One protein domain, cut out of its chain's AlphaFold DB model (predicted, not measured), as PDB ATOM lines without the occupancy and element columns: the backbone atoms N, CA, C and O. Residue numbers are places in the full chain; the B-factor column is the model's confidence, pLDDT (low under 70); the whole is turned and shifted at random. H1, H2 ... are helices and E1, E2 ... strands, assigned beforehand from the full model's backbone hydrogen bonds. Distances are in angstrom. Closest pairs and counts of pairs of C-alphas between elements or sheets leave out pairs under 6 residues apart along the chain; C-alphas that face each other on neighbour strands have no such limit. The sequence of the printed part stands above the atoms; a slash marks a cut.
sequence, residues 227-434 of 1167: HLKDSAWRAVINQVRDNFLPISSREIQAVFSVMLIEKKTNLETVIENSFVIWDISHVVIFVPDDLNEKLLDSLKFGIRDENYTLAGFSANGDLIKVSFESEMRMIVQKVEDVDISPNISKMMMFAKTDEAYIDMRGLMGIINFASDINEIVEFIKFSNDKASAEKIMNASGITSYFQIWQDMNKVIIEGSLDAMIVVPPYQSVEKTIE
ATOM      1  N   HIS A 227     247.894 161.799 214.177       89.75
ATOM      2  CA  HIS A 227     248.514 160.561 214.659       89.75
ATOM      3  C   HIS A 227     250.030 160.711 214.825       89.75
ATOM      4  O   HIS A 227     250.587 160.243 215.813       89.75
ATOM      5  N   LEU A 228     250.701 161.389 213.885       89.25
ATOM      6  CA  LEU A 228     252.139 161.662 213.977       89.25
ATOM      7  C   LEU A 228     252.473 162.495 215.220       89.25
ATOM      8  O   LEU A 228     253.361 162.106 215.982       89.25
ATOM      9  N   LYS A 229     251.731 163.589 215.450       90.56
ATOM     10  CA  LYS A 229     251.891 164.448 216.630       90.56
ATOM     11  C   LYS A 229     251.665 163.664 217.919       90.56
ATOM     12  O   LYS A 229     252.552 163.621 218.771       90.56
ATOM     13  N   ASP A 230     250.527 162.983 218.039       90.62
ATOM     14  CA  ASP A 230     250.167 162.230 219.243       90.62
ATOM     15  C   ASP A 230     251.190 161.130 219.555       90.62
ATOM     16  O   ASP A 230     251.599 160.960 220.707       90.62
ATOM     17  N   SER A 231     251.647 160.388 218.541       92.50
ATOM     18  CA  SER A 231     252.693 159.373 218.704       92.50
ATOM     19  C   SER A 231     254.039 159.982 219.090       92.50
ATOM     20  O   SER A 231     254.749 159.391 219.910       92.50
ATOM     21  N   ALA A 232     254.404 161.147 218.554       92.75
ATOM     22  CA  ALA A 232     255.659 161.805 218.894       92.75
ATOM     23  C   ALA A 232     255.681 162.297 220.345       92.75
ATOM     24  O   ALA A 232     256.590 161.957 221.107       92.75
ATOM     25  N   TRP A 233     254.628 162.995 220.768       93.62
ATOM     26  CA  TRP A 233     254.460 163.413 222.158       93.62
ATOM     27  C   TRP A 233     254.375 162.217 223.111       93.62
ATOM     28  O   TRP A 233     254.985 162.239 224.181       93.62
ATOM     29  N   ARG A 234     253.696 161.130 222.717       92.88
ATOM     30  CA  ARG A 234     253.665 159.871 223.483       92.88
ATOM     31  C   ARG A 234     255.065 159.284 223.673       92.88
ATOM     32  O   ARG A 234     255.359 158.817 224.772       92.88
ATOM     33  N   ALA A 235     255.922 159.324 222.648       94.44
ATOM     34  CA  ALA A 235     257.301 158.844 222.740       94.44
ATOM     35  C   ALA A 235     258.090 159.633 223.795       94.44
ATOM     36  O   ALA A 235     258.665 159.042 224.706       94.44
ATOM     37  N   VAL A 236     258.035 160.967 223.723       94.56
ATOM     38  CA  VAL A 236     258.693 161.871 224.680       94.56
ATOM     39  C   VAL A 236     258.177 161.653 226.105       94.56
ATOM     40  O   VAL A 236     258.964 161.475 227.030       94.56
ATOM     41  N   ILE A 237     256.856 161.613 226.296       91.81
ATOM     42  CA  ILE A 237     256.227 161.424 227.613       91.81
ATOM     43  C   ILE A 237     256.617 160.078 228.233       91.81
ATOM     44  O   ILE A 237     256.933 160.015 229.424       91.81
ATOM     45  N   ASN A 238     256.606 159.005 227.438       91.00
ATOM     46  CA  ASN A 238     257.040 157.692 227.901       91.00
ATOM     47  C   ASN A 238     258.517 157.716 228.294       91.00
ATOM     48  O   ASN A 238     258.849 157.196 229.353       91.00
ATOM     49  N   GLN A 239     259.368 158.390 227.518       93.00
ATOM     50  CA  GLN A 239     260.787 158.501 227.838       93.00
ATOM     51  C   GLN A 239     261.039 159.290 229.132       93.00
ATOM     52  O   GLN A 239     261.835 158.862 229.965       93.00
ATOM     53  N   VAL A 240     260.317 160.394 229.372       91.88
ATOM     54  CA  VAL A 240     260.382 161.129 230.653       91.88
ATOM     55  C   VAL A 240     259.974 160.227 231.819       91.88
ATOM     56  O   VAL A 240     260.641 160.205 232.856       91.88
ATOM     57  N   ARG A 241     258.883 159.467 231.659       87.56
ATOM     58  CA  ARG A 241     258.401 158.534 232.687       87.56
ATOM     59  C   ARG A 241     259.431 157.447 232.981       87.56
ATOM     60  O   ARG A 241     259.706 157.170 234.146       87.56
ATOM     61  N   ASP A 242     259.989 156.865 231.930       87.31
ATOM     62  CA  ASP A 242     260.918 155.749 231.997       87.31
ATOM     63  C   ASP A 242     262.271 156.153 232.578       87.31
ATOM     64  O   ASP A 242     262.811 155.428 233.415       87.31
ATOM     65  N   ASN A 243     262.783 157.331 232.223       90.06
ATOM     66  CA  ASN A 243     264.057 157.809 232.746       90.06
ATOM     67  C   ASN A 243     263.918 158.287 234.199       90.06
ATOM     68  O   ASN A 243     264.714 157.884 235.046       90.06
ATOM     69  N   PHE A 244     262.898 159.089 234.523       87.06
ATOM     70  CA  PHE A 244     262.895 159.873 235.767       87.06
ATOM     71  C   PHE A 244     261.803 159.519 236.780       87.06
ATOM     72  O   PHE A 244     261.965 159.824 237.960       87.06
ATOM     73  N   LEU A 245     260.696 158.884 236.374       80.06
ATOM     74  CA  LEU A 245     259.532 158.648 237.249       80.06
ATOM     75  C   LEU A 245     259.116 157.167 237.371       80.06
ATOM     76  O   LEU A 245     257.927 156.852 237.269       80.06
ATOM     77  N   PRO A 246     260.046 156.234 237.638       64.56
ATOM     78  CA  PRO A 246     259.726 154.812 237.773       64.56
ATOM     79  C   PRO A 246     259.003 154.449 239.088       64.56
ATOM     80  O   PRO A 246     258.381 153.390 239.156       64.56
ATOM     81  N   ILE A 247     259.085 155.279 240.145       61.62
ATOM     82  CA  ILE A 247     258.496 155.003 241.471       61.62
ATOM     83  C   ILE A 247     257.510 156.108 241.870       61.62
ATOM     84  O   ILE A 247     257.824 157.293 241.852       61.62
ATOM     85  N   SER A 248     256.326 155.698 242.326       48.81
ATOM     86  CA  SER A 248     255.192 156.557 242.685       48.81
ATOM     87  C   SER A 248     255.333 157.371 243.983       48.81
ATOM     88  O   SER A 248     254.422 158.127 244.307       48.81
ATOM     89  N   SER A 249     256.392 157.177 244.777       46.78
ATOM     90  CA  SER A 249     256.490 157.669 246.164       46.78
ATOM     91  C   SER A 249     257.411 158.877 246.372       46.78
ATOM     92  O   SER A 249     257.617 159.266 247.519       46.78
ATOM     93  N   ARG A 250     257.997 159.446 245.312       54.78
ATOM     94  CA  ARG A 250     258.867 160.636 245.397       54.78
ATOM     95  C   ARG A 250     258.120 161.912 245.015       54.78
ATOM     96  O   ARG A 250     257.045 161.840 244.422       54.78
ATOM     97  N   GLU A 251     258.696 163.065 245.369       60.28
ATOM     98  CA  GLU A 251     258.224 164.371 244.901       60.28
ATOM     99  C   GLU A 251     258.038 164.321 243.389       60.28
ATOM    100  O   GLU A 251     258.963 164.046 242.625       60.28
ATOM    101  N   ILE A 252     256.795 164.510 242.966       63.78
ATOM    102  CA  ILE A 252     256.438 164.468 241.561       63.78
ATOM    103  C   ILE A 252     257.016 165.739 240.955       63.78
ATOM    104  O   ILE A 252     256.664 166.823 241.398       63.78
ATOM    105  N   GLN A 253     257.928 165.590 239.997       75.19
ATOM    106  CA  GLN A 253     258.575 166.700 239.286       75.19
ATOM    107  C   GLN A 253     258.094 166.820 237.837       75.19
ATOM    108  O   GLN A 253     258.634 167.622 237.079       75.19
ATOM    109  N   ALA A 254     257.095 166.021 237.437       85.44
ATOM    110  CA  ALA A 254     256.440 166.163 236.144       85.44
ATOM    111  C   ALA A 254     254.945 165.825 236.182       85.44
ATOM    112  O   ALA A 254     254.511 164.935 236.916       85.44
ATOM    113  N   VAL A 255     254.167 166.497 235.333       88.12
ATOM    114  CA  VAL A 255     252.776 166.139 235.013       88.12
ATOM    115  C   VAL A 255     252.558 166.165 233.509       88.12
ATOM    116  O   VAL A 255     253.186 166.938 232.789       88.12
ATOM    117  N   PHE A 256     251.635 165.336 233.042       89.56
ATOM    118  CA  PHE A 256     251.328 165.141 231.627       89.56
ATOM    119  C   PHE A 256     249.903 165.603 231.310       89.56
ATOM    120  O   PHE A 256     249.052 165.625 232.201       89.56
ATOM    121  N   SER A 257     249.639 165.952 230.047       86.50
ATOM    122  CA  SER A 257     248.347 166.473 229.574       86.50
ATOM    123  C   SER A 257     247.893 167.680 230.393       86.50
ATOM    124  O   SER A 257     246.987 167.603 231.229       86.50
ATOM    125  N   VAL A 258     248.585 168.797 230.178       89.00
ATOM    126  CA  VAL A 258     248.436 170.016 230.970       89.00
ATOM    127  C   VAL A 258     246.999 170.525 230.926       89.00
ATOM    128  O   VAL A 258     246.376 170.613 229.872       89.00
ATOM    129  N   MET A 259     246.472 170.899 232.083       89.94
ATOM    130  CA  MET A 259     245.119 171.395 232.261       89.94
ATOM    131  C   MET A 259     245.139 172.754 232.958       89.94
ATOM    132  O   MET A 259     245.785 172.943 233.989       89.94
ATOM    133  N   LEU A 260     244.382 173.699 232.410       88.81
ATOM    134  CA  LEU A 260     244.091 174.982 233.032       88.81
ATOM    135  C   LEU A 260     242.703 174.934 233.663       88.81
ATOM    136  O   LEU A 260     241.707 174.748 232.966       88.81
ATOM    137  N   ILE A 261     242.635 175.136 234.977       87.75
ATOM    138  CA  ILE A 261     241.380 175.182 235.735       87.75
ATOM    139  C   ILE A 261     241.092 176.635 236.109       87.75
ATOM    140  O   ILE A 261     241.797 177.218 236.936       87.75
ATOM    141  N   GLU A 262     240.070 177.242 235.512       87.31
ATOM    142  CA  GLU A 262     239.691 178.627 235.817       87.31
ATOM    143  C   GLU A 262     239.155 178.735 237.255       87.31
ATOM    144  O   GLU A 262     238.151 178.109 237.599       87.31
ATOM    145  N   LYS A 263     239.765 179.569 238.110       84.06
ATOM    146  CA  LYS A 263     239.410 179.623 239.544       84.06
ATOM    147  C   LYS A 263     237.968 180.085 239.803       84.06
ATOM    148  O   LYS A 263     237.383 179.718 240.819       84.06
ATOM    149  N   LYS A 264     237.391 180.912 238.919       85.06
ATOM    150  CA  LYS A 264     236.043 181.490 239.100       85.06
ATOM    151  C   LYS A 264     234.915 180.558 238.670       85.06
ATOM    152  O   LYS A 264     233.866 180.542 239.307       85.06
ATOM    153  N   THR A 265     235.106 179.844 237.567       85.50
ATOM    154  CA  THR A 265     234.066 179.028 236.919       85.50
ATOM    155  C   THR A 265     234.288 177.532 237.132       85.50
ATOM    156  O   THR A 265     233.362 176.751 236.926       85.50
ATOM    157  N   ASN A 266     235.497 177.142 237.555       83.88
ATOM    158  CA  ASN A 266     235.993 175.769 237.588       83.88
ATOM    159  C   ASN A 266     235.916 175.072 236.217       83.88
ATOM    160  O   ASN A 266     235.750 173.857 236.145       83.88
ATOM    161  N   LEU A 267     235.996 175.851 235.131       88.44
ATOM    162  CA  LEU A 267     236.095 175.331 233.774       88.44
ATOM    163  C   LEU A 267     237.501 174.769 233.545       88.44
ATOM    164  O   LEU A 267     238.494 175.451 233.802       88.44
ATOM    165  N   GLU A 268     237.567 173.544 233.034       87.94
ATOM    166  CA  GLU A 268     238.808 172.839 232.726       87.94
ATOM    167  C   GLU A 268     239.100 172.945 231.227       87.94
ATOM    168  O   GLU A 268     238.249 172.634 230.393       87.94
ATOM    169  N   THR A 269     240.299 173.404 230.880       88.69
ATOM    170  CA  THR A 269     240.794 173.450 229.499       88.69
ATOM    171  C   THR A 269     242.042 172.589 229.400       88.69
ATOM    172  O   THR A 269     243.046 172.900 230.038       88.69
ATOM    173  N   VAL A 270     241.973 171.505 228.628       87.94
ATOM    174  CA  VAL A 270     243.107 170.603 228.395       87.94
ATOM    175  C   VAL A 270     243.922 171.115 227.214       87.94
ATOM    176  O   VAL A 270     243.367 171.484 226.180       87.94
ATOM    177  N   ILE A 271     245.235 171.137 227.389       89.06
ATOM    178  CA  ILE A 271     246.212 171.352 226.332       89.06
ATOM    179  C   ILE A 271     246.727 169.966 225.966       89.06
ATOM    180  O   ILE A 271     247.489 169.349 226.712       89.06
ATOM    181  N   GLU A 272     246.250 169.440 224.845       84.81
ATOM    182  CA  GLU A 272     246.733 168.165 224.316       84.81
ATOM    183  C   GLU A 272     248.230 168.262 224.002       84.81
ATOM    184  O   GLU A 272     248.748 169.358 223.779       84.81
ATOM    185  N   ASN A 273     248.924 167.119 224.013       89.31
ATOM    186  CA  ASN A 273     250.323 167.051 223.589       89.31
ATOM    187  C   ASN A 273     251.239 168.016 224.355       89.31
ATOM    188  O   ASN A 273     251.973 168.818 223.792       89.31
ATOM    189  N   SER A 274     251.156 167.964 225.683       92.00
ATOM    190  CA  SER A 274     251.922 168.841 226.562       92.00
ATOM    191  C   SER A 274     252.312 168.137 227.854       92.00
ATOM    192  O   SER A 274     251.636 167.212 228.325       92.00
ATOM    193  N   PHE A 275     253.404 168.595 228.453       93.19
ATOM    194  CA  PHE A 275     253.814 168.177 229.788       93.19
ATOM    195  C   PHE A 275     254.538 169.312 230.505       93.19
ATOM    196  O   PHE A 275     255.012 170.272 229.897       93.19
ATOM    197  N   VAL A 276     254.595 169.212 231.826       91.50
ATOM    198  CA  VAL A 276     255.265 170.175 232.697       91.50
ATOM    199  C   VAL A 276     256.318 169.423 233.478       91.50
ATOM    200  O   VAL A 276     256.023 168.352 234.000       91.50
ATOM    201  N   ILE A 277     257.503 170.009 233.591       90.38
ATOM    202  CA  ILE A 277     258.525 169.609 234.556       90.38
ATOM    203  C   ILE A 277     258.881 170.799 235.441       90.38
ATOM    204  O   ILE A 277     258.713 171.950 235.028       90.38
ATOM    205  N   TRP A 278     259.361 170.557 236.655       85.50
ATOM    206  CA  TRP A 278     259.761 171.651 237.535       85.50
ATOM    207  C   TRP A 278     260.846 171.265 238.530       85.50
ATOM    208  O   TRP A 278     261.002 170.102 238.897       85.50
ATOM    209  N   ASP A 279     261.560 172.294 238.982       79.31
ATOM    210  CA  ASP A 279     262.432 172.260 240.150       79.31
ATOM    211  C   ASP A 279     261.882 173.198 241.247       79.31
ATOM    212  O   ASP A 279     260.764 173.707 241.153       79.31
ATOM    213  N   ILE A 280     262.658 173.441 242.307       69.25
ATOM    214  CA  ILE A 280     262.265 174.295 243.449       69.25
ATOM    215  C   ILE A 280     262.013 175.765 243.035       69.25
ATOM    216  O   ILE A 280     261.368 176.529 243.746       69.25
ATOM    217  N   SER A 281     262.531 176.200 241.891       71.94
ATOM    218  CA  SER A 281     262.624 177.601 241.471       71.94
ATOM    219  C   SER A 281     261.980 177.915 240.117       71.94
ATOM    220  O   SER A 281     261.614 179.068 239.874       71.94
ATOM    221  N   HIS A 282     261.850 176.929 239.230       82.88
ATOM    222  CA  HIS A 282     261.345 177.101 237.874       82.88
ATOM    223  C   HIS A 282     260.363 175.993 237.495       82.88
ATOM    224  O   HIS A 282     260.550 174.826 237.824       82.88
ATOM    225  N   VAL A 283     259.343 176.379 236.733       87.25
ATOM    226  CA  VAL A 283     258.381 175.477 236.096       87.25
ATOM    227  C   VAL A 283     258.538 175.623 234.589       87.25
ATOM    228  O   VAL A 283     258.402 176.730 234.065       87.25
ATOM    229  N   VAL A 284     258.816 174.526 233.892       90.81
ATOM    230  CA  VAL A 284     258.950 174.487 232.433       90.81
ATOM    231  C   VAL A 284     257.760 173.740 231.849       90.81
ATOM    232  O   VAL A 284     257.516 172.582 232.179       90.81
ATOM    233  N   ILE A 285     257.010 174.416 230.986       91.75
ATOM    234  CA  ILE A 285     255.825 173.882 230.316       91.75
ATOM    235  C   ILE A 285     256.172 173.672 228.846       91.75
ATOM    236  O   ILE A 285     256.395 174.649 228.130       91.75
ATOM    237  N   PHE A 286     256.206 172.418 228.402       93.62
ATOM    238  CA  PHE A 286     256.404 172.067 226.998       93.62
ATOM    239  C   PHE A 286     255.055 171.986 226.294       93.62
ATOM    240  O   PHE A 286     254.144 171.299 226.765       93.62
ATOM    241  N   VAL A 287     254.931 172.707 225.182       92.88
ATOM    242  CA  VAL A 287     253.698 172.797 224.393       92.88
ATOM    243  C   VAL A 287     253.985 172.681 222.892       92.88
ATOM    244  O   VAL A 287     255.105 172.994 222.475       92.88
ATOM    245  N   PRO A 288     252.990 172.299 222.073       91.50
ATOM    246  CA  PRO A 288     253.113 172.297 220.614       91.50
ATOM    247  C   PRO A 288     253.418 173.693 220.057       91.50
ATOM    248  O   PRO A 288     252.920 174.695 220.588       91.50
ATOM    249  N   ASP A 289     254.208 173.778 218.983       86.62
ATOM    250  CA  ASP A 289     254.554 175.064 218.358       86.62
ATOM    251  C   ASP A 289     253.320 175.820 217.821       86.62
ATOM    252  O   ASP A 289     253.201 177.047 217.967       86.62
ATOM    253  N   ASP A 290     252.338 175.064 217.320       86.25
ATOM    254  CA  ASP A 290     251.071 175.549 216.767       86.25
ATOM    255  C   ASP A 290     249.988 175.863 217.819       86.25
ATOM    256  O   ASP A 290     248.839 176.159 217.463       86.25
ATOM    257  N   LEU A 291     250.330 175.858 219.117       87.75
ATOM    258  CA  LEU A 291     249.392 176.194 220.189       87.75
ATOM    259  C   LEU A 291     248.769 177.587 219.986       87.75
ATOM    260  O   LEU A 291     249.445 178.588 219.748       87.75
ATOM    261  N   ASN A 292     247.448 177.668 220.172       87.19
ATOM    262  CA  ASN A 292     246.675 178.904 220.044       87.19
ATOM    263  C   ASN A 292     247.206 180.032 220.953       87.19
ATOM    264  O   ASN A 292     247.238 179.880 222.175       87.19
ATOM    265  N   GLU A 293     247.482 181.205 220.373       85.19
ATOM    266  CA  GLU A 293     247.950 182.408 221.086       85.19
ATOM    267  C   GLU A 293     247.086 182.797 222.300       85.19
ATOM    268  O   GLU A 293     247.614 183.194 223.331       85.19
ATOM    269  N   LYS A 294     245.760 182.609 222.257       84.94
ATOM    270  CA  LYS A 294     244.897 182.876 223.426       84.94
ATOM    271  C   LYS A 294     245.164 181.922 224.592       84.94
ATOM    272  O   LYS A 294     245.052 182.325 225.751       84.94
ATOM    273  N   LEU A 295     245.446 180.654 224.296       83.88
ATOM    274  CA  LEU A 295     245.792 179.652 225.311       83.88
ATOM    275  C   LEU A 295     247.206 179.904 225.833       83.88
ATOM    276  O   LEU A 295     247.429 179.818 227.038       83.88
ATOM    277  N   LEU A 296     248.123 180.302 224.949       85.19
ATOM    278  CA  LEU A 296     249.473 180.717 225.311       85.19
ATOM    279  C   LEU A 296     249.464 181.940 226.246       85.19
ATOM    280  O   LEU A 296     250.135 181.926 227.276       85.19
ATOM    281  N   ASP A 297     248.649 182.956 225.953       84.31
ATOM    282  CA  ASP A 297     248.431 184.112 226.830       84.31
ATOM    283  C   ASP A 297     247.808 183.701 228.171       84.31
ATOM    284  O   ASP A 297     248.204 184.198 229.229       84.31
ATOM    285  N   SER A 298     246.858 182.761 228.154       83.75
ATOM    286  CA  SER A 298     246.243 182.230 229.377       83.75
ATOM    287  C   SER A 298     247.252 181.471 230.249       83.75
ATOM    288  O   SER A 298     247.202 181.602 231.470       83.75
ATOM    289  N   LEU A 299     248.204 180.747 229.652       82.69
ATOM    290  CA  LEU A 299     249.340 180.155 230.368       82.69
ATOM    291  C   LEU A 299     250.248 181.252 230.935       82.69
ATOM    292  O   LEU A 299     250.431 181.329 232.146       82.69
ATOM    293  N   LYS A 300     250.784 182.128 230.070       79.88
ATOM    294  CA  LYS A 300     251.804 183.134 230.419       79.88
ATOM    295  C   LYS A 300     251.307 184.159 231.447       79.88
ATOM    296  O   LYS A 300     252.023 184.465 232.401       79.88
ATOM    297  N   PHE A 301     250.093 184.680 231.277       79.19
ATOM    298  CA  PHE A 301     249.531 185.741 232.121       79.19
ATOM    299  C   PHE A 301     248.456 185.231 233.080       79.19
ATOM    300  O   PHE A 301     248.415 185.648 234.233       79.19
ATOM    301  N   GLY A 302     247.609 184.297 232.647       76.81
ATOM    302  CA  GLY A 302     246.476 183.823 233.447       76.81
ATOM    303  C   GLY A 302     246.872 183.049 234.709       76.81
ATOM    304  O   GLY A 302     246.179 183.167 235.722       76.81
ATOM    305  N   ILE A 303     247.986 182.310 234.685       77.50
ATOM    306  CA  ILE A 303     248.554 181.665 235.881       77.50
ATOM    307  C   ILE A 303     249.148 182.719 236.823       77.50
ATOM    308  O   ILE A 303     248.870 182.708 238.022       77.50
ATOM    309  N   ARG A 304     249.914 183.671 236.273       74.56
ATOM    310  CA  ARG A 304     250.557 184.757 237.031       74.56
ATOM    311  C   ARG A 304     249.546 185.665 237.736       74.56
ATOM    312  O   ARG A 304     249.783 186.071 238.868       74.56
ATOM    313  N   ASP A 305     248.429 185.955 237.079       79.38
ATOM    314  CA  ASP A 305     247.345 186.790 237.605       79.38
ATOM    315  C   ASP A 305     246.358 185.997 238.485       79.38
ATOM    316  O   ASP A 305     245.277 186.489 238.809       79.38
ATOM    317  N   GLU A 306     246.700 184.754 238.851       75.19
ATOM    318  CA  GLU A 306     245.891 183.850 239.673       75.19
ATOM    319  C   GLU A 306     244.490 183.524 239.119       75.19
ATOM    320  O   GLU A 306     243.625 183.026 239.843       75.19
ATOM    321  N   ASN A 307     244.244 183.745 237.829       82.00
ATOM    322  CA  ASN A 307     242.958 183.434 237.204       82.00
ATOM    323  C   ASN A 307     242.786 181.928 236.944       82.00
ATOM    324  O   ASN A 307     241.656 181.431 236.946       82.00
ATOM    325  N   TYR A 308     243.893 181.199 236.779       84.88
ATOM    326  CA  TYR A 308     243.912 179.765 236.493       84.88
ATOM    327  C   TYR A 308     244.779 178.988 237.489       84.88
ATOM    328  O   TYR A 308     245.732 179.517 238.057       84.88
ATOM    329  N   THR A 309     244.437 177.718 237.703       86.00
ATOM    330  CA  THR A 309     245.284 176.722 238.374       86.00
ATOM    331  C   THR A 309     245.829 175.768 237.327       86.00
ATOM    332  O   THR A 309     245.056 175.257 236.518       86.00
ATOM    333  N   LEU A 310     247.137 175.525 237.353       87.12
ATOM    334  CA  LEU A 310     247.764 174.522 236.504       87.12
ATOM    335  C   LEU A 310     247.568 173.141 237.134       87.12
ATOM    336  O   LEU A 310     247.788 172.956 238.332       87.12
ATOM    337  N   ALA A 311     247.147 172.175 236.337       88.25
ATOM    338  CA  ALA A 311     247.018 170.786 236.735       88.25
ATOM    339  C   ALA A 311     247.489 169.865 235.607       88.25
ATOM    340  O   ALA A 311     247.698 170.301 234.479       88.25
ATOM    341  N   GLY A 312     247.658 168.590 235.913       88.31
ATOM    342  CA  GLY A 312     247.937 167.550 234.934       88.31
ATOM    343  C   GLY A 312     247.878 166.184 235.595       88.31
ATOM    344  O   GLY A 312     247.603 166.073 236.791       88.31
ATOM    345  N   PHE A 313     248.124 165.136 234.827       85.75
ATOM    346  CA  PHE A 313     248.119 163.774 235.336       85.75
ATOM    347  C   PHE A 313     249.524 163.334 235.739       85.75
ATOM    348  O   PHE A 313     250.504 163.586 235.036       85.75
ATOM    349  N   SER A 314     249.614 162.656 236.879       81.00
ATOM    350  CA  SER A 314     250.821 161.974 237.334       81.00
ATOM    351  C   SER A 314     251.166 160.801 236.413       81.00
ATOM    352  O   SER A 314     250.340 160.349 235.616       81.00
ATOM    353  N   ALA A 315     252.361 160.228 236.577       72.56
ATOM    354  CA  ALA A 315     252.721 158.975 235.911       72.56
ATOM    355  C   ALA A 315     251.738 157.819 236.210       72.56
ATOM    356  O   ALA A 315     251.605 156.913 235.390       72.56
ATOM    357  N   ASN A 316     251.015 157.876 237.336       69.06
ATOM    358  CA  ASN A 316     250.021 156.876 237.743       69.06
ATOM    359  C   ASN A 316     248.592 157.212 237.282       69.06
ATOM    360  O   ASN A 316     247.674 156.438 237.541       69.06
ATOM    361  N   GLY A 317     248.391 158.358 236.624       77.19
ATOM    362  CA  GLY A 317     247.073 158.833 236.199       77.19
ATOM    363  C   GLY A 317     246.297 159.613 237.265       77.19
ATOM    364  O   GLY A 317     245.124 159.914 237.054       77.19
ATOM    365  N   ASP A 318     246.925 159.972 238.387       82.06
ATOM    366  CA  ASP A 318     246.300 160.827 239.400       82.06
ATOM    367  C   ASP A 318     246.308 162.286 238.941       82.06
ATOM    368  O   ASP A 318     247.333 162.785 238.476       82.06
ATOM    369  N   LEU A 319     245.193 163.000 239.102       84.12
ATOM    370  CA  LEU A 319     245.144 164.434 238.821       84.12
ATOM    371  C   LEU A 319     245.905 165.206 239.907       84.12
ATOM    372  O   LEU A 319     245.514 165.207 241.076       84.12
ATOM    373  N   ILE A 320     246.954 165.916 239.505       83.44
ATOM    374  CA  ILE A 320     247.800 166.734 240.371       83.44
ATOM    375  C   ILE A 320     247.624 168.192 239.991       83.44
ATOM    376  O   ILE A 320     247.757 168.570 238.830       83.44
ATOM    377  N   LYS A 321     247.353 169.027 240.993       83.31
ATOM    378  CA  LYS A 321     247.402 170.481 240.849       83.31
ATOM    379  C   LYS A 321     248.816 170.940 241.166       83.31
ATOM    380  O   LYS A 321     249.326 170.631 242.239       83.31
ATOM    381  N   VAL A 322     249.423 171.679 240.248       75.88
ATOM    382  CA  VAL A 322     250.746 172.270 240.447       75.88
ATOM    383  C   VAL A 322     250.574 173.487 241.350       75.88
ATOM    384  O   VAL A 322     249.905 174.460 240.992       75.88
ATOM    385  N   SER A 323     251.127 173.416 242.558       66.75
ATOM    386  CA  SER A 323     251.183 174.555 243.468       66.75
ATOM    387  C   SER A 323     252.362 175.441 243.095       66.75
ATOM    388  O   SER A 323     253.509 175.015 243.198       66.75
ATOM    389  N   PHE A 324     252.086 176.678 242.693       65.50
ATOM    390  CA  PHE A 324     253.126 177.681 242.514       65.50
ATOM    391  C   PHE A 324     253.439 178.318 243.861       65.50
ATOM    392  O   PHE A 324     252.579 178.971 244.458       65.50
ATOM    393  N   GLU A 325     254.669 178.155 244.335       59.66
ATOM    394  CA  GLU A 325     255.192 179.049 245.362       59.66
ATOM    395  C   GLU A 325     255.384 180.443 244.748       59.66
ATOM    396  O   GLU A 325     255.726 180.569 243.570       59.66
ATOM    397  N   SER A 326     255.176 181.511 245.526       54.19
ATOM    398  CA  SER A 326     255.194 182.901 245.028       54.19
ATOM    399  C   SER A 326     256.513 183.336 244.367       54.19
ATOM    400  O   SER A 326     256.568 184.402 243.755       54.19
ATOM    401  N   GLU A 327     257.578 182.541 244.503       57.34
ATOM    402  CA  GLU A 327     258.909 182.803 243.949       57.34
ATOM    403  C   GLU A 327     259.224 182.027 242.653       57.34
ATOM    404  O   GLU A 327     260.213 182.354 241.990       57.34
ATOM    405  N   MET A 328     258.407 181.039 242.262       67.44
ATOM    406  CA  MET A 328     258.679 180.209 241.082       67.44
ATOM    407  C   MET A 328     258.525 180.993 239.774       67.44
ATOM    408  O   MET A 328     257.550 181.718 239.562       67.44
ATOM    409  N   ARG A 329     259.481 180.818 238.854       77.25
ATOM    410  CA  ARG A 329     259.433 181.405 237.505       77.25
ATOM    411  C   ARG A 329     258.958 180.382 236.488       77.25
ATOM    412  O   ARG A 329     259.443 179.259 236.454       77.25
ATOM    413  N   MET A 330     258.049 180.792 235.616       85.12
ATOM    414  CA  MET A 330     257.495 179.917 234.589       85.12
ATOM    415  C   MET A 330     258.146 180.183 233.230       85.12
ATOM    416  O   MET A 330     258.255 181.338 232.811       85.12
ATOM    417  N   ILE A 331     258.536 179.113 232.542       87.25
ATOM    418  CA  ILE A 331     259.024 179.116 231.163       87.25
ATOM    419  C   ILE A 331     258.050 178.276 230.337       87.25
ATOM    420  O   ILE A 331     257.760 177.138 230.692       87.25
ATOM    421  N   VAL A 332     257.529 178.836 229.247       89.12
ATOM    422  CA  VAL A 332     256.728 178.080 228.276       89.12
ATOM    423  C   VAL A 332     257.606 177.853 227.057       89.12
ATOM    424  O   VAL A 332     257.988 178.824 226.410       89.12
ATOM    425  N   GLN A 333     257.939 176.595 226.784       90.75
ATOM    426  CA  GLN A 333     258.812 176.177 225.695       90.75
ATOM    427  C   GLN A 333     257.967 175.547 224.587       90.75
ATOM    428  O   GLN A 333     257.331 174.513 224.795       90.75
ATOM    429  N   LYS A 334     257.968 176.175 223.412       89.75
ATOM    430  CA  LYS A 334     257.373 175.595 222.206       89.75
ATOM    431  C   LYS A 334     258.280 174.504 221.640       89.75
ATOM    432  O   LYS A 334     259.506 174.629 221.721       89.75
ATOM    433  N   VAL A 335     257.671 173.451 221.104       90.50
ATOM    434  CA  VAL A 335     258.361 172.312 220.494       90.50
ATOM    435  C   VAL A 335     257.826 172.114 219.081       90.50
ATOM    436  O   VAL A 335     256.617 171.948 218.911       90.50
ATOM    437  N   GLU A 336     258.720 172.123 218.091       87.25
ATOM    438  CA  GLU A 336     258.369 171.760 216.718       87.25
ATOM    439  C   GLU A 336     258.050 170.264 216.669       87.25
ATOM    440  O   GLU A 336     258.909 169.412 216.927       87.25
ATOM    441  N   ASP A 337     256.786 169.970 216.381       86.00
ATOM    442  CA  ASP A 337     256.203 168.633 216.390       86.00
ATOM    443  C   ASP A 337     255.684 168.198 215.012       86.00
ATOM    444  O   ASP A 337     255.046 167.149 214.889       86.00
ATOM    445  N   VAL A 338     255.995 168.981 213.973       74.81
ATOM    446  CA  VAL A 338     255.763 168.677 212.561       74.81
ATOM    447  C   VAL A 338     257.119 168.477 211.867       74.81
ATOM    448  O   VAL A 338     258.089 169.158 212.178       74.81
ATOM    449  N   ASP A 339     257.200 167.523 210.933       76.38
ATOM    450  CA  ASP A 339     258.413 167.189 210.162       76.38
ATOM    451  C   ASP A 339     259.605 166.697 211.022       76.38
ATOM    452  O   ASP A 339     260.660 167.325 211.113       76.38
ATOM    453  N   ILE A 340     259.453 165.514 211.629       80.75
ATOM    454  CA  ILE A 340     260.475 164.860 212.467       80.75
ATOM    455  C   ILE A 340     261.595 164.263 211.599       80.75
ATOM    456  O   ILE A 340     262.734 164.127 212.050       80.75
ATOM    457  N   SER A 341     261.303 163.898 210.346       83.19
ATOM    458  CA  SER A 341     262.295 163.301 209.457       83.19
ATOM    459  C   SER A 341     263.479 164.235 209.151       83.19
ATOM    460  O   SER A 341     263.290 165.358 208.670       83.19
ATOM    461  N   PRO A 342     264.733 163.743 209.267       76.94
ATOM    462  CA  PRO A 342     265.935 164.490 208.870       76.94
ATOM    463  C   PRO A 342     266.010 164.804 207.363       76.94
ATOM    464  O   PRO A 342     266.885 165.558 206.936       76.94
ATOM    465  N   ASN A 343     265.138 164.214 206.537       78.31
ATOM    466  CA  ASN A 343     265.161 164.373 205.081       78.31
ATOM    467  C   ASN A 343     264.302 165.536 204.559       78.31
ATOM    468  O   ASN A 343     264.520 165.967 203.425       78.31
ATOM    469  N   ILE A 344     263.334 166.025 205.343       69.56
ATOM    470  CA  ILE A 344     262.374 167.060 204.915       69.56
ATOM    471  C   ILE A 344     262.884 168.470 205.270       69.56
ATOM    472  O   ILE A 344     262.695 169.407 204.493       69.56
ATOM    473  N   SER A 345     263.620 168.613 206.379       56.94
ATOM    474  CA  SER A 345     264.193 169.879 206.859       56.94
ATOM    475  C   SER A 345     265.697 169.747 207.126       56.94
ATOM    476  O   SER A 345     266.124 168.858 207.863       56.94
ATOM    477  N   LYS A 346     266.522 170.626 206.530       45.41
ATOM    478  CA  LYS A 346     267.984 170.660 206.736       45.41
ATOM    479  C   LYS A 346     268.518 172.089 206.916       45.41
ATOM    480  O   LYS A 346     268.230 172.976 206.117       45.41
ATOM    481  N   MET A 347     269.382 172.227 207.927       45.19
ATOM    482  CA  MET A 347     270.128 173.401 208.416       45.19
ATOM    483  C   MET A 347     269.342 174.460 209.201       45.19
ATOM    484  O   MET A 347     268.729 175.365 208.638       45.19
ATOM    485  N   MET A 348     269.552 174.473 210.522       45.69
ATOM    486  CA  MET A 348     269.471 175.712 211.296       45.69
ATOM    487  C   MET A 348     270.724 176.544 211.035       45.69
ATOM    488  O   MET A 348     271.768 176.343 211.642       45.69
ATOM    489  N   MET A 349     270.628 177.522 210.140       41.25
ATOM    490  CA  MET A 349     271.543 178.659 210.170       41.25
ATOM    491  C   MET A 349     270.782 179.868 210.697       41.25
ATOM    492  O   MET A 349     269.966 180.453 209.993       41.25
ATOM    493  N   PHE A 350     271.103 180.246 211.936       45.03
ATOM    494  CA  PHE A 350     270.630 181.444 212.628       45.03
ATOM    495  C   PHE A 350     269.118 181.501 212.872       45.03
ATOM    496  O   PHE A 350     268.366 182.110 212.111       45.03
ATOM    497  N   ALA A 351     268.686 181.027 214.039       37.44
ATOM    498  CA  ALA A 351     267.474 181.569 214.627       37.44
ATOM    499  C   ALA A 351     267.815 182.943 215.233       37.44
ATOM    500  O   ALA A 351     268.479 183.060 216.257       37.44
ATOM    501  N   LYS A 352     267.382 184.014 214.561       36.81
ATOM    502  CA  LYS A 352     267.326 185.387 215.104       36.81
ATOM    503  C   LYS A 352     266.140 185.564 216.073       36.81
ATOM    504  O   LYS A 352     265.673 186.687 216.263       36.81
ATOM    505  N   THR A 353     265.582 184.469 216.583       39.44
ATOM    506  CA  THR A 353     264.396 184.467 217.438       39.44
ATOM    507  C   THR A 353     264.802 184.588 218.899       39.44
ATOM    508  O   THR A 353     265.859 184.125 219.310       39.44
ATOM    509  N   ASP A 354     263.951 185.257 219.671       46.69
ATOM    510  CA  ASP A 354     264.148 185.535 221.097       46.69
ATOM    511  C   ASP A 354     264.030 184.287 222.005       46.69
ATOM    512  O   ASP A 354     264.345 184.394 223.188       46.69
ATOM    513  N   GLU A 355     263.555 183.151 221.475       58.72
ATOM    514  CA  GLU A 355     263.318 181.876 222.176       58.72
ATOM    515  C   GLU A 355     264.154 180.758 221.520       58.72
ATOM    516  O   GLU A 355     264.348 180.760 220.295       58.72
ATOM    517  N   ALA A 356     264.661 179.819 222.330       67.50
ATOM    518  CA  ALA A 356     265.434 178.676 221.847       67.50
ATOM    519  C   ALA A 356     264.525 177.714 221.068       67.50
ATOM    520  O   ALA A 356     263.529 177.227 221.602       67.50
ATOM    521  N   TYR A 357     264.869 177.435 219.810       78.06
ATOM    522  CA  TYR A 357     264.151 176.457 218.996       78.06
ATOM    523  C   TYR A 357     264.482 175.034 219.464       78.06
ATOM    524  O   TYR A 357     265.656 174.684 219.612       78.06
ATOM    525  N   ILE A 358     263.451 174.212 219.664       86.81
ATOM    526  CA  ILE A 358     263.562 172.802 220.049       86.81
ATOM    527  C   ILE A 358     262.604 172.006 219.165       86.81
ATOM    528  O   ILE A 358     261.412 172.300 219.151       86.81
ATOM    529  N   ASP A 359     263.111 171.011 218.439       87.62
ATOM    530  CA  ASP A 359     262.283 170.017 217.751       87.62
ATOM    531  C   ASP A 359     262.141 168.741 218.593       87.62
ATOM    532  O   ASP A 359     262.810 168.558 219.616       87.62
ATOM    533  N   MET A 360     261.254 167.844 218.164       90.81
ATOM    534  CA  MET A 360     261.002 166.574 218.849       90.81
ATOM    535  C   MET A 360     262.265 165.734 219.076       90.81
ATOM    536  O   MET A 360     262.486 165.241 220.185       90.81
ATOM    537  N   ARG A 361     263.123 165.597 218.059       90.44
ATOM    538  CA  ARG A 361     264.378 164.831 218.169       90.44
ATOM    539  C   ARG A 361     265.332 165.459 219.172       90.44
ATOM    540  O   ARG A 361     265.830 164.762 220.048       90.44
ATOM    541  N   GLY A 362     265.484 166.777 219.108       90.56
ATOM    542  CA  GLY A 362     266.243 167.556 220.066       90.56
ATOM    543  C   GLY A 362     265.780 167.370 221.507       90.56
ATOM    544  O   GLY A 362     266.590 167.162 222.409       90.56
ATOM    545  N   LEU A 363     264.463 167.408 221.733       93.69
ATOM    546  CA  LEU A 363     263.880 167.184 223.055       93.69
ATOM    547  C   LEU A 363     264.150 165.759 223.565       93.69
ATOM    548  O   LEU A 363     264.507 165.590 224.731       93.69
ATOM    549  N   MET A 364     264.025 164.750 222.698       95.44
ATOM    550  CA  MET A 364     264.366 163.361 223.022       95.44
ATOM    551  C   MET A 364     265.845 163.217 223.400       95.44
ATOM    552  O   MET A 364     266.152 162.581 224.406       95.44
ATOM    553  N   GLY A 365     266.750 163.862 222.657       94.44
ATOM    554  CA  GLY A 365     268.183 163.880 222.952       94.44
ATOM    555  C   GLY A 365     268.483 164.479 224.328       94.44
ATOM    556  O   GLY A 365     269.168 163.860 225.142       94.44
ATOM    557  N   ILE A 366     267.889 165.634 224.653       95.44
ATOM    558  CA  ILE A 366     268.012 166.251 225.988       95.44
ATOM    559  C   ILE A 366     267.534 165.283 227.085       95.44
ATOM    560  O   ILE A 366     268.228 165.083 228.078       95.44
ATOM    561  N   ILE A 367     266.377 164.638 226.907       95.50
ATOM    562  CA  ILE A 367     265.811 163.690 227.884       95.50
ATOM    563  C   ILE A 367     266.691 162.441 228.060       95.50
ATOM    564  O   ILE A 367     266.822 161.927 229.175       95.50
ATOM    565  N   ASN A 368     267.285 161.941 226.977       94.69
ATOM    566  CA  ASN A 368     268.134 160.750 226.983       94.69
ATOM    567  C   ASN A 368     269.463 160.980 227.707       94.69
ATOM    568  O   ASN A 368     269.901 160.111 228.470       94.69
ATOM    569  N   PHE A 369     270.083 162.145 227.509       93.81
ATOM    570  CA  PHE A 369     271.409 162.464 228.052       93.81
ATOM    571  C   PHE A 369     271.383 163.267 229.360       93.81
ATOM    572  O   PHE A 369     272.420 163.394 230.008       93.81
ATOM    573  N   ALA A 370     270.227 163.777 229.797       94.00
ATOM    574  CA  ALA A 370     270.122 164.460 231.084       94.00
ATOM    575  C   ALA A 370     270.267 163.497 232.268       94.00
ATOM    576  O   ALA A 370     269.663 162.418 232.278       94.00
ATOM    577  N   SER A 371     271.018 163.912 233.292       90.69
ATOM    578  CA  SER A 371     271.232 163.145 234.523       90.69
ATOM    579  C   SER A 371     269.982 163.054 235.397       90.69
ATOM    580  O   SER A 371     269.790 162.062 236.098       90.69
ATOM    581  N   ASP A 372     269.146 164.093 235.366       88.81
ATOM    582  CA  ASP A 372     267.915 164.247 236.140       88.81
ATOM    583  C   ASP A 372     267.024 165.362 235.545       88.81
ATOM    584  O   ASP A 372     267.434 166.093 234.640       88.81
ATOM    585  N   ILE A 373     265.796 165.511 236.060       88.56
ATOM    586  CA  ILE A 373     264.842 166.536 235.599       88.56
ATOM    587  C   ILE A 373     265.370 167.964 235.821       88.56
ATOM    588  O   ILE A 373     265.114 168.839 234.989       88.56
ATOM    589  N   ASN A 374     266.117 168.221 236.901       86.94
ATOM    590  CA  ASN A 374     266.621 169.566 237.182       86.94
ATOM    591  C   ASN A 374     267.640 169.996 236.123       86.94
ATOM    592  O   ASN A 374     267.666 171.164 235.753       86.94
ATOM    593  N   GLU A 375     268.450 169.075 235.592       89.69
ATOM    594  CA  GLU A 375     269.380 169.388 234.504       89.69
ATOM    595  C   GLU A 375     268.660 169.850 233.226       89.69
ATOM    596  O   GLU A 375     269.112 170.798 232.578       89.69
ATOM    597  N   ILE A 376     267.508 169.252 232.904       92.38
ATOM    598  CA  ILE A 376     266.664 169.701 231.787       92.38
ATOM    599  C   ILE A 376     266.176 171.129 232.058       92.38
ATOM    600  O   ILE A 376     266.311 172.005 231.203       92.38
ATOM    601  N   VAL A 377     265.654 171.398 233.259       90.00
ATOM    602  CA  VAL A 377     265.184 172.739 233.655       90.00
ATOM    603  C   VAL A 377     266.319 173.775 233.601       90.00
ATOM    604  O   VAL A 377     266.130 174.869 233.058       90.00
ATOM    605  N   GLU A 378     267.510 173.428 234.101       87.19
ATOM    606  CA  GLU A 378     268.720 174.259 234.056       87.19
ATOM    607  C   GLU A 378     269.105 174.615 232.614       87.19
ATOM    608  O   GLU A 378     269.376 175.785 232.325       87.19
ATOM    609  N   PHE A 379     269.095 173.636 231.704       89.38
ATOM    610  CA  PHE A 379     269.437 173.863 230.303       89.38
ATOM    611  C   PHE A 379     268.398 174.720 229.577       89.38
ATOM    612  O   PHE A 379     268.778 175.668 228.893       89.38
ATOM    613  N   ILE A 380     267.099 174.455 229.755       89.25
ATOM    614  CA  ILE A 380     266.034 175.254 229.121       89.25
ATOM    615  C   ILE A 380     266.079 176.709 229.598       89.25
ATOM    616  O   ILE A 380     265.874 177.637 228.814       89.25
ATOM    617  N   LYS A 381     266.397 176.936 230.876       85.56
ATOM    618  CA  LYS A 381     266.642 178.280 231.407       85.56
ATOM    619  C   LYS A 381     267.854 178.932 230.740       85.56
ATOM    620  O   LYS A 381     267.775 180.097 230.360       85.56
ATOM    621  N   PHE A 382     268.961 178.203 230.616       82.19
ATOM    622  CA  PHE A 382     270.189 178.696 229.997       82.19
ATOM    623  C   PHE A 382     270.005 179.033 228.508       82.19
ATOM    624  O   PHE A 382     270.450 180.093 228.066       82.19
ATOM    625  N   SER A 383     269.322 178.173 227.749       81.44
ATOM    626  CA  SER A 383     269.097 178.354 226.313       81.44
ATOM    627  C   SER A 383     268.144 179.512 226.000       81.44
ATOM    628  O   SER A 383     268.299 180.156 224.965       81.44
ATOM    629  N   ASN A 384     267.206 179.826 226.902       77.81
ATOM    630  CA  ASN A 384     266.256 180.935 226.750       77.81
ATOM    631  C   ASN A 384     266.710 182.270 227.375       77.81
ATOM    632  O   ASN A 384     266.042 183.291 227.190       77.81
ATOM    633  N   ASP A 385     267.808 182.314 228.136       73.25
ATOM    634  CA  ASP A 385     268.286 183.570 228.724       73.25
ATOM    635  C   ASP A 385     269.021 184.427 227.672       73.25
ATOM    636  O   ASP A 385     270.084 184.093 227.162       73.25
ATOM    637  N   LYS A 386     268.448 185.597 227.354       60.31
ATOM    638  CA  LYS A 386     268.987 186.547 226.363       60.31
ATOM    639  C   LYS A 386     270.375 187.089 226.720       60.31
ATOM    640  O   LYS A 386     271.083 187.558 225.833       60.31
ATOM    641  N   ALA A 387     270.757 187.075 227.999       53.25
ATOM    642  CA  ALA A 387     272.092 187.476 228.443       53.25
ATOM    643  C   ALA A 387     273.135 186.353 228.279       53.25
ATOM    644  O   ALA A 387     274.335 186.642 228.288       53.25
ATOM    645  N   SER A 388     272.682 185.102 228.128       51.62
ATOM    646  CA  SER A 388     273.476 183.912 227.792       51.62
ATOM    647  C   SER A 388     273.237 183.399 226.371       51.62
ATOM    648  O   SER A 388     273.858 182.408 226.000       51.62
ATOM    649  N   ALA A 389     272.403 184.075 225.569       51.72
ATOM    650  CA  ALA A 389     272.287 183.903 224.122       51.72
ATOM    651  C   ALA A 389     273.580 184.396 223.451       51.72
ATOM    652  O   ALA A 389     273.650 185.424 222.775       51.72
ATOM    653  N   GLU A 390     274.649 183.672 223.751       57.31
ATOM    654  CA  GLU A 390     275.961 183.774 223.156       57.31
ATOM    655  C   GLU A 390     275.796 183.598 221.640       57.31
ATOM    656  O   GLU A 390     274.829 182.995 221.165       57.31
ATOM    657  N   LYS A 391     276.703 184.172 220.841       61.06
ATOM    658  CA  LYS A 391     276.653 184.042 219.377       61.06
ATOM    659  C   LYS A 391     277.003 182.600 219.010       61.06
ATOM    660  O   LYS A 391     278.133 182.314 218.639       61.06
ATOM    661  N   ILE A 392     276.060 181.683 219.163       66.50
ATOM    662  CA  ILE A 392     276.261 180.269 218.886       66.50
ATOM    663  C   ILE A 392     275.852 180.010 217.445       66.50
ATOM    664  O   ILE A 392     274.727 180.281 217.026       66.50
ATOM    665  N   MET A 393     276.792 179.485 216.672       69.31
ATOM    666  CA  MET A 393     276.534 178.883 215.380       69.31
ATOM    667  C   MET A 393     276.416 177.391 215.589       69.31
ATOM    668  O   MET A 393     277.416 176.695 215.740       69.31
ATOM    669  N   ASN A 394     275.173 176.929 215.631       71.19
ATOM    670  CA  ASN A 394     274.874 175.529 215.822       71.19
ATOM    671  C   ASN A 394     274.534 174.861 214.491       71.19
ATOM    672  O   ASN A 394     273.476 175.137 213.932       71.19
ATOM    673  N   ALA A 395     275.429 174.008 213.993       69.31
ATOM    674  CA  ALA A 395     275.211 173.241 212.770       69.31
ATOM    675  C   ALA A 395     274.552 171.863 213.013       69.31
ATOM    676  O   ALA A 395     274.282 171.158 212.044       69.31
ATOM    677  N   SER A 396     274.267 171.513 214.272       71.75
ATOM    678  CA  SER A 396     274.136 170.121 214.755       71.75
ATOM    679  C   SER A 396     272.854 169.846 215.542       71.75
ATOM    680  O   SER A 396     272.597 168.723 215.951       71.75
ATOM    681  N   GLY A 397     272.033 170.875 215.767       78.38
ATOM    682  CA  GLY A 397     270.782 170.756 216.518       78.38
ATOM    683  C   GLY A 397     270.947 170.925 218.033       78.38
ATOM    684  O   GLY A 397     272.048 171.078 218.572       78.38
ATOM    685  N   ILE A 398     269.820 170.996 218.746       84.88
ATOM    686  CA  ILE A 398     269.801 171.348 220.174       84.88
ATOM    687  C   ILE A 398     270.398 170.242 221.067       84.88
ATOM    688  O   ILE A 398     270.982 170.576 222.096       84.88
ATOM    689  N   THR A 399     270.349 168.967 220.655       88.56
ATOM    690  CA  THR A 399     270.995 167.844 221.367       88.56
ATOM    691  C   THR A 399     272.494 168.081 221.527       88.56
ATOM    692  O   THR A 399     273.020 168.041 222.637       88.56
ATOM    693  N   SER A 400     273.186 168.416 220.437       86.31
ATOM    694  CA  SER A 400     274.621 168.710 220.472       86.31
ATOM    695  C   SER A 400     274.942 169.944 221.308       86.31
ATOM    696  O   SER A 400     275.967 169.993 221.985       86.31
ATOM    697  N   TYR A 401     274.059 170.946 221.293       85.31
ATOM    698  CA  TYR A 401     274.231 172.126 222.135       85.31
ATOM    699  C   TYR A 401     274.093 171.791 223.625       85.31
ATOM    700  O   TYR A 401     274.877 172.287 224.433       85.31
ATOM    701  N   PHE A 402     273.155 170.909 223.978       89.38
ATOM    702  CA  PHE A 402     273.017 170.370 225.329       89.38
ATOM    703  C   PHE A 402     274.262 169.586 225.765       89.38
ATOM    704  O   PHE A 402     274.804 169.856 226.834       89.38
ATOM    705  N   GLN A 403     274.773 168.694 224.915       89.31
ATOM    706  CA  GLN A 403     275.968 167.896 225.209       89.31
ATOM    707  C   GLN A 403     277.225 168.766 225.374       89.31
ATOM    708  O   GLN A 403     277.966 168.599 226.338       89.31
ATOM    709  N   ILE A 404     277.441 169.767 224.511       86.25
ATOM    710  CA  ILE A 404     278.549 170.726 224.680       86.25
ATOM    711  C   ILE A 404     278.381 171.536 225.964       86.25
ATOM    712  O   ILE A 404     279.358 171.807 226.664       86.25
ATOM    713  N   TRP A 405     277.152 171.936 226.294       87.50
ATOM    714  CA  TRP A 405     276.873 172.615 227.553       87.50
ATOM    715  C   TRP A 405     277.219 171.728 228.760       87.50
ATOM    716  O   TRP A 405     277.849 172.227 229.697       87.50
ATOM    717  N   GLN A 406     276.903 170.427 228.722       89.81
ATOM    718  CA  GLN A 406     277.307 169.455 229.746       89.81
ATOM    719  C   GLN A 406     278.839 169.323 229.832       89.81
ATOM    720  O   GLN A 406     279.399 169.545 230.910       89.81
ATOM    721  N   ASP A 407     279.528 169.080 228.711       87.56
ATOM    722  CA  ASP A 407     280.996 168.949 228.637       87.56
ATOM    723  C   ASP A 407     281.713 170.205 229.172       87.56
ATOM    724  O   ASP A 407     282.722 170.149 229.883       87.56
ATOM    725  N   MET A 408     281.138 171.381 228.912       85.25
ATOM    726  CA  MET A 408     281.640 172.663 229.403       85.25
ATOM    727  C   MET A 408     281.232 172.953 230.855       85.25
ATOM    728  O   MET A 408     281.406 174.075 231.334       85.25
ATOM    729  N   ASN A 409     280.774 171.956 231.618       88.06
ATOM    730  CA  ASN A 409     280.345 172.089 233.014       88.06
ATOM    731  C   ASN A 409     279.252 173.156 233.192       88.06
ATOM    732  O   ASN A 409     279.308 173.979 234.112       88.06
ATOM    733  N   LYS A 410     278.269 173.157 232.289       86.94
ATOM    734  CA  LYS A 410     277.077 174.015 232.307       86.94
ATOM    735  C   LYS A 410     277.337 175.515 232.114       86.94
ATOM    736  O   LYS A 410     276.432 176.328 232.305       86.94
ATOM    737  N   VAL A 411     278.562 175.899 231.742       82.31
ATOM    738  CA  VAL A 411     278.963 177.291 231.470       82.31
ATOM    739  C   VAL A 411     279.906 177.317 230.271       82.31
ATOM    740  O   VAL A 411     281.065 176.925 230.392       82.31
ATOM    741  N   ILE A 412     279.416 177.791 229.122       77.75
ATOM    742  CA  ILE A 412     280.170 177.724 227.863       77.75
ATOM    743  C   ILE A 412     281.203 178.856 227.758       77.75
ATOM    744  O   ILE A 412     282.380 178.579 227.539       77.75
ATOM    745  N   ILE A 413     280.818 180.119 227.988       77.25
ATOM    746  CA  ILE A 413     281.765 181.252 228.009       77.25
ATOM    747  C   ILE A 413     281.961 181.781 229.431       77.25
ATOM    748  O   ILE A 413     281.042 182.332 230.044       77.25
ATOM    749  N   GLU A 414     283.197 181.673 229.924       81.88
ATOM    750  CA  GLU A 414     283.674 182.320 231.158       81.88
ATOM    751  C   GLU A 414     284.228 183.739 230.899       81.88
ATOM    752  O   GLU A 414     284.317 184.569 231.805       81.88
ATOM    753  N   GLY A 415     284.615 184.032 229.658       82.50
ATOM    754  CA  GLY A 415     285.170 185.318 229.245       82.50
ATOM    755  C   GLY A 415     284.160 186.462 229.180       82.50
ATOM    756  O   GLY A 415     282.947 186.269 229.147       82.50
ATOM    757  N   SER A 416     284.695 187.678 229.162       80.62
ATOM    758  CA  SER A 416     283.936 188.916 228.927       80.62
ATOM    759  C   SER A 416     283.805 189.260 227.439       80.62
ATOM    760  O   SER A 416     282.909 190.013 227.066       80.62
ATOM    761  N   LEU A 417     284.674 188.702 226.589       75.62
ATOM    762  CA  LEU A 417     284.606 188.884 225.142       75.62
ATOM    763  C   LEU A 417     283.428 188.104 224.542       75.62
ATOM    764  O   LEU A 417     283.208 186.940 224.874       75.62
ATOM    765  N   ASP A 418     282.732 188.734 223.591       65.69
ATOM    766  CA  ASP A 418     281.692 188.111 222.763       65.69
ATOM    767  C   ASP A 418     282.312 187.088 221.788       65.69
ATOM    768  O   ASP A 418     282.475 187.367 220.593       65.69
ATOM    769  N   ALA A 419     282.684 185.905 222.276       64.75
ATOM    770  CA  ALA A 419     283.129 184.814 221.418       64.75
ATOM    771  C   ALA A 419     281.938 184.184 220.675       64.75
ATOM    772  O   ALA A 419     280.839 184.049 221.215       64.75
ATOM    773  N   MET A 420     282.164 183.805 219.415       71.00
ATOM    774  CA  MET A 420     281.222 182.996 218.649       71.00
ATOM    775  C   MET A 420     281.548 181.524 218.897       71.00
ATOM    776  O   MET A 420     282.649 181.086 218.573       71.00
ATOM    777  N   ILE A 421     280.615 180.777 219.482       71.25
ATOM    778  CA  ILE A 421     280.776 179.333 219.686       71.25
ATOM    779  C   ILE A 421     280.285 178.632 218.430       71.25
ATOM    780  O   ILE A 421     279.177 178.899 217.971       71.25
ATOM    781  N   VAL A 422     281.092 177.734 217.881       75.38
ATOM    782  CA  VAL A 422     280.683 176.878 216.766       75.38
ATOM    783  C   VAL A 422     280.439 175.484 217.324       75.38
ATOM    784  O   VAL A 422     281.357 174.884 217.874       75.38
ATOM    785  N   VAL A 423     279.210 174.990 217.194       76.75
ATOM    786  CA  VAL A 423     278.888 173.578 217.424       76.75
ATOM    787  C   VAL A 423     279.081 172.865 216.081       76.75
ATOM    788  O   VAL A 423     278.348 173.185 215.136       76.75
ATOM    789  N   PRO A 424     280.107 172.002 215.950       77.94
ATOM    790  CA  PRO A 424     280.435 171.341 214.692       77.94
ATOM    791  C   PRO A 424     279.398 170.261 214.360       77.94
ATOM    792  O   PRO A 424     278.889 169.632 215.291       77.94
ATOM    793  N   PRO A 425     279.083 170.032 213.069       79.00
ATOM    794  CA  PRO A 425     278.155 168.979 212.659       79.00
ATOM    795  C   PRO A 425     278.633 167.600 213.127       79.00
ATOM    796  O   PRO A 425     279.826 167.365 213.288       79.00
ATOM    797  N   TYR A 426     277.680 166.690 213.274       83.56
ATOM    798  CA  TYR A 426     277.814 165.291 213.692       83.56
ATOM    799  C   TYR A 426     278.183 165.074 215.163       83.56
ATOM    800  O   TYR A 426     278.569 163.970 215.556       83.56
ATOM    801  N   GLN A 427     278.030 166.106 215.993       84.50
ATOM    802  CA  GLN A 427     278.401 166.049 217.403       84.50
ATOM    803  C   GLN A 427     277.475 165.117 218.203       84.50
ATOM    804  O   GLN A 427     277.973 164.409 219.080       84.50
ATOM    805  N   SER A 428     276.159 165.078 217.916       86.75
ATOM    806  CA  SER A 428     275.248 164.181 218.657       86.75
ATOM    807  C   SER A 428     275.468 162.722 218.290       86.75
ATOM    808  O   SER A 428     275.442 161.851 219.164       86.75
ATOM    809  N   VAL A 429     275.807 162.456 217.027       88.75
ATOM    810  CA  VAL A 429     276.264 161.137 216.582       88.75
ATOM    811  C   VAL A 429     277.539 160.719 217.310       88.75
ATOM    812  O   VAL A 429     277.574 159.621 217.859       88.75
ATOM    813  N   GLU A 430     278.579 161.560 217.315       89.25
ATOM    814  CA  GLU A 430     279.866 161.219 217.937       89.25
ATOM    815  C   GLU A 430     279.683 160.865 219.414       89.25
ATOM    816  O   GLU A 430     280.126 159.803 219.849       89.25
ATOM    817  N   LYS A 431     278.932 161.694 220.145       89.62
ATOM    818  CA  LYS A 431     278.605 161.469 221.557       89.62
ATOM    819  C   LYS A 431     277.764 160.220 221.789       89.62
ATOM    820  O   LYS A 431     277.972 159.519 222.774       89.62
ATOM    821  N   THR A 432     276.844 159.897 220.882       92.44
ATOM    822  CA  THR A 432     276.071 158.652 220.974       92.44
ATOM    823  C   THR A 432     276.969 157.431 220.770       92.44
ATOM    824  O   THR A 432     276.881 156.475 221.535       92.44
ATOM    825  N   ILE A 433     277.875 157.449 219.786       92.38
ATOM    826  CA  ILE A 433     278.838 156.350 219.590       92.38
ATOM    827  C   ILE A 433     279.770 156.235 220.802       92.38
ATOM    828  O   ILE A 433     280.000 155.123 221.277       92.38
ATOM    829  N   GLU A 434     280.277 157.353 221.330       91.81
ATOM    830  CA  GLU A 434     281.097 157.397 222.551       91.81
ATOM    831  C   GLU A 434     280.357 156.753 223.734       91.81
ATOM    832  O   GLU A 434     280.886 155.832 224.354       91.81
TER     833      GLU A 434
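Overview. This is residues 227 to 434 of the 1167 residues of an uncharacterized protein of Enterococcus rivorum (UniProt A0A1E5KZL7). A strongly twisted, branched sheet of seven strands, E1 to E7, fills one end of the domain, with H1 on one face, H2 on the opposite face, and H4 crossing over E4. H3 lies between H1 and H5 and leads to a smaller part at the other end, where H5 packs on H6 and on the strand pair E8 and E9. The printed part has 208 residues with six named helices and nine named strands, in the order H1 E1 E2 E3 E4 H2 E5 E6 E7 H3 H4 E8 H5 E9 H6; the class is mixed, helices and strands. It is compact, with a radius of gyration of the C-alphas of 17.4 A and spans of 51 by 36 by 34 A.

Arrangement. H1, residues 227 to 244, is on the branched sheet at a height of 9.8 A. E1, residues 254 to 262, bends by 81 degrees at residue 257. It forms a hairpin with E2, residues 268 to 270, N 260 to O 269 being 2.8 A. It is antiparallel to E3, residues 275 to 278, N 255 to O 276 2.9 A, and to E5, residues 308 to 313, N 259 to O 311 2.8 A. E3 and E4, residues 282 to 288, are a hairpin, N 277 to O 284 2.9 A. H2, residues 293 to 302, has a height of 7.8 A. E5 and E6, residues 319 to 321, are a hairpin, N 312 to O 320 2.9 A. E7, residues 329 to 335, is parallel to E4, N 285 to O 331 2.8 A. H3, residues 360 to 369, touches H1 at a shallow tilt of 11 degrees, closest at C-alphas 236 and 364, 6.1 A. H4, residues 373 to 384, runs across E4 at 73 degrees on the local plane. E8, residues 391 to 394, H5, residues 398 to 407, and E9, residues 420 to 423, form a strand-helix-strand unit, two parallel strands with a helix between, its crossover left-handed; N 393 to O 421 is 2.8 A. H5 touches H3, C-alphas 362 and 399 being 4.9 A apart, and H6, residues 427 to 434, C-alphas 400 and 428 being 4.9 A apart. In the six helices every O i to N i+4 pair is within hydrogen-bond range.

Along the chain. H1 begins at C-alpha 227, (248.514, 160.561, 214.659), and is 25.6 A long; E1 is 20.9 A, E4 19.7 A and E7 19.3 A. H6 ends at C-alpha 434, (281.097, 157.397, 222.551).

Size, cuts and confidence. The C-alphas of Thr 265 and Glu 434 are the farthest apart, 53.7 A. The printed part has no cut; the links E7 to H3 and H5 to E9 are long. Mean pLDDT of the printed part is 80.3, with 39 residues under 70, among them 344 to 356.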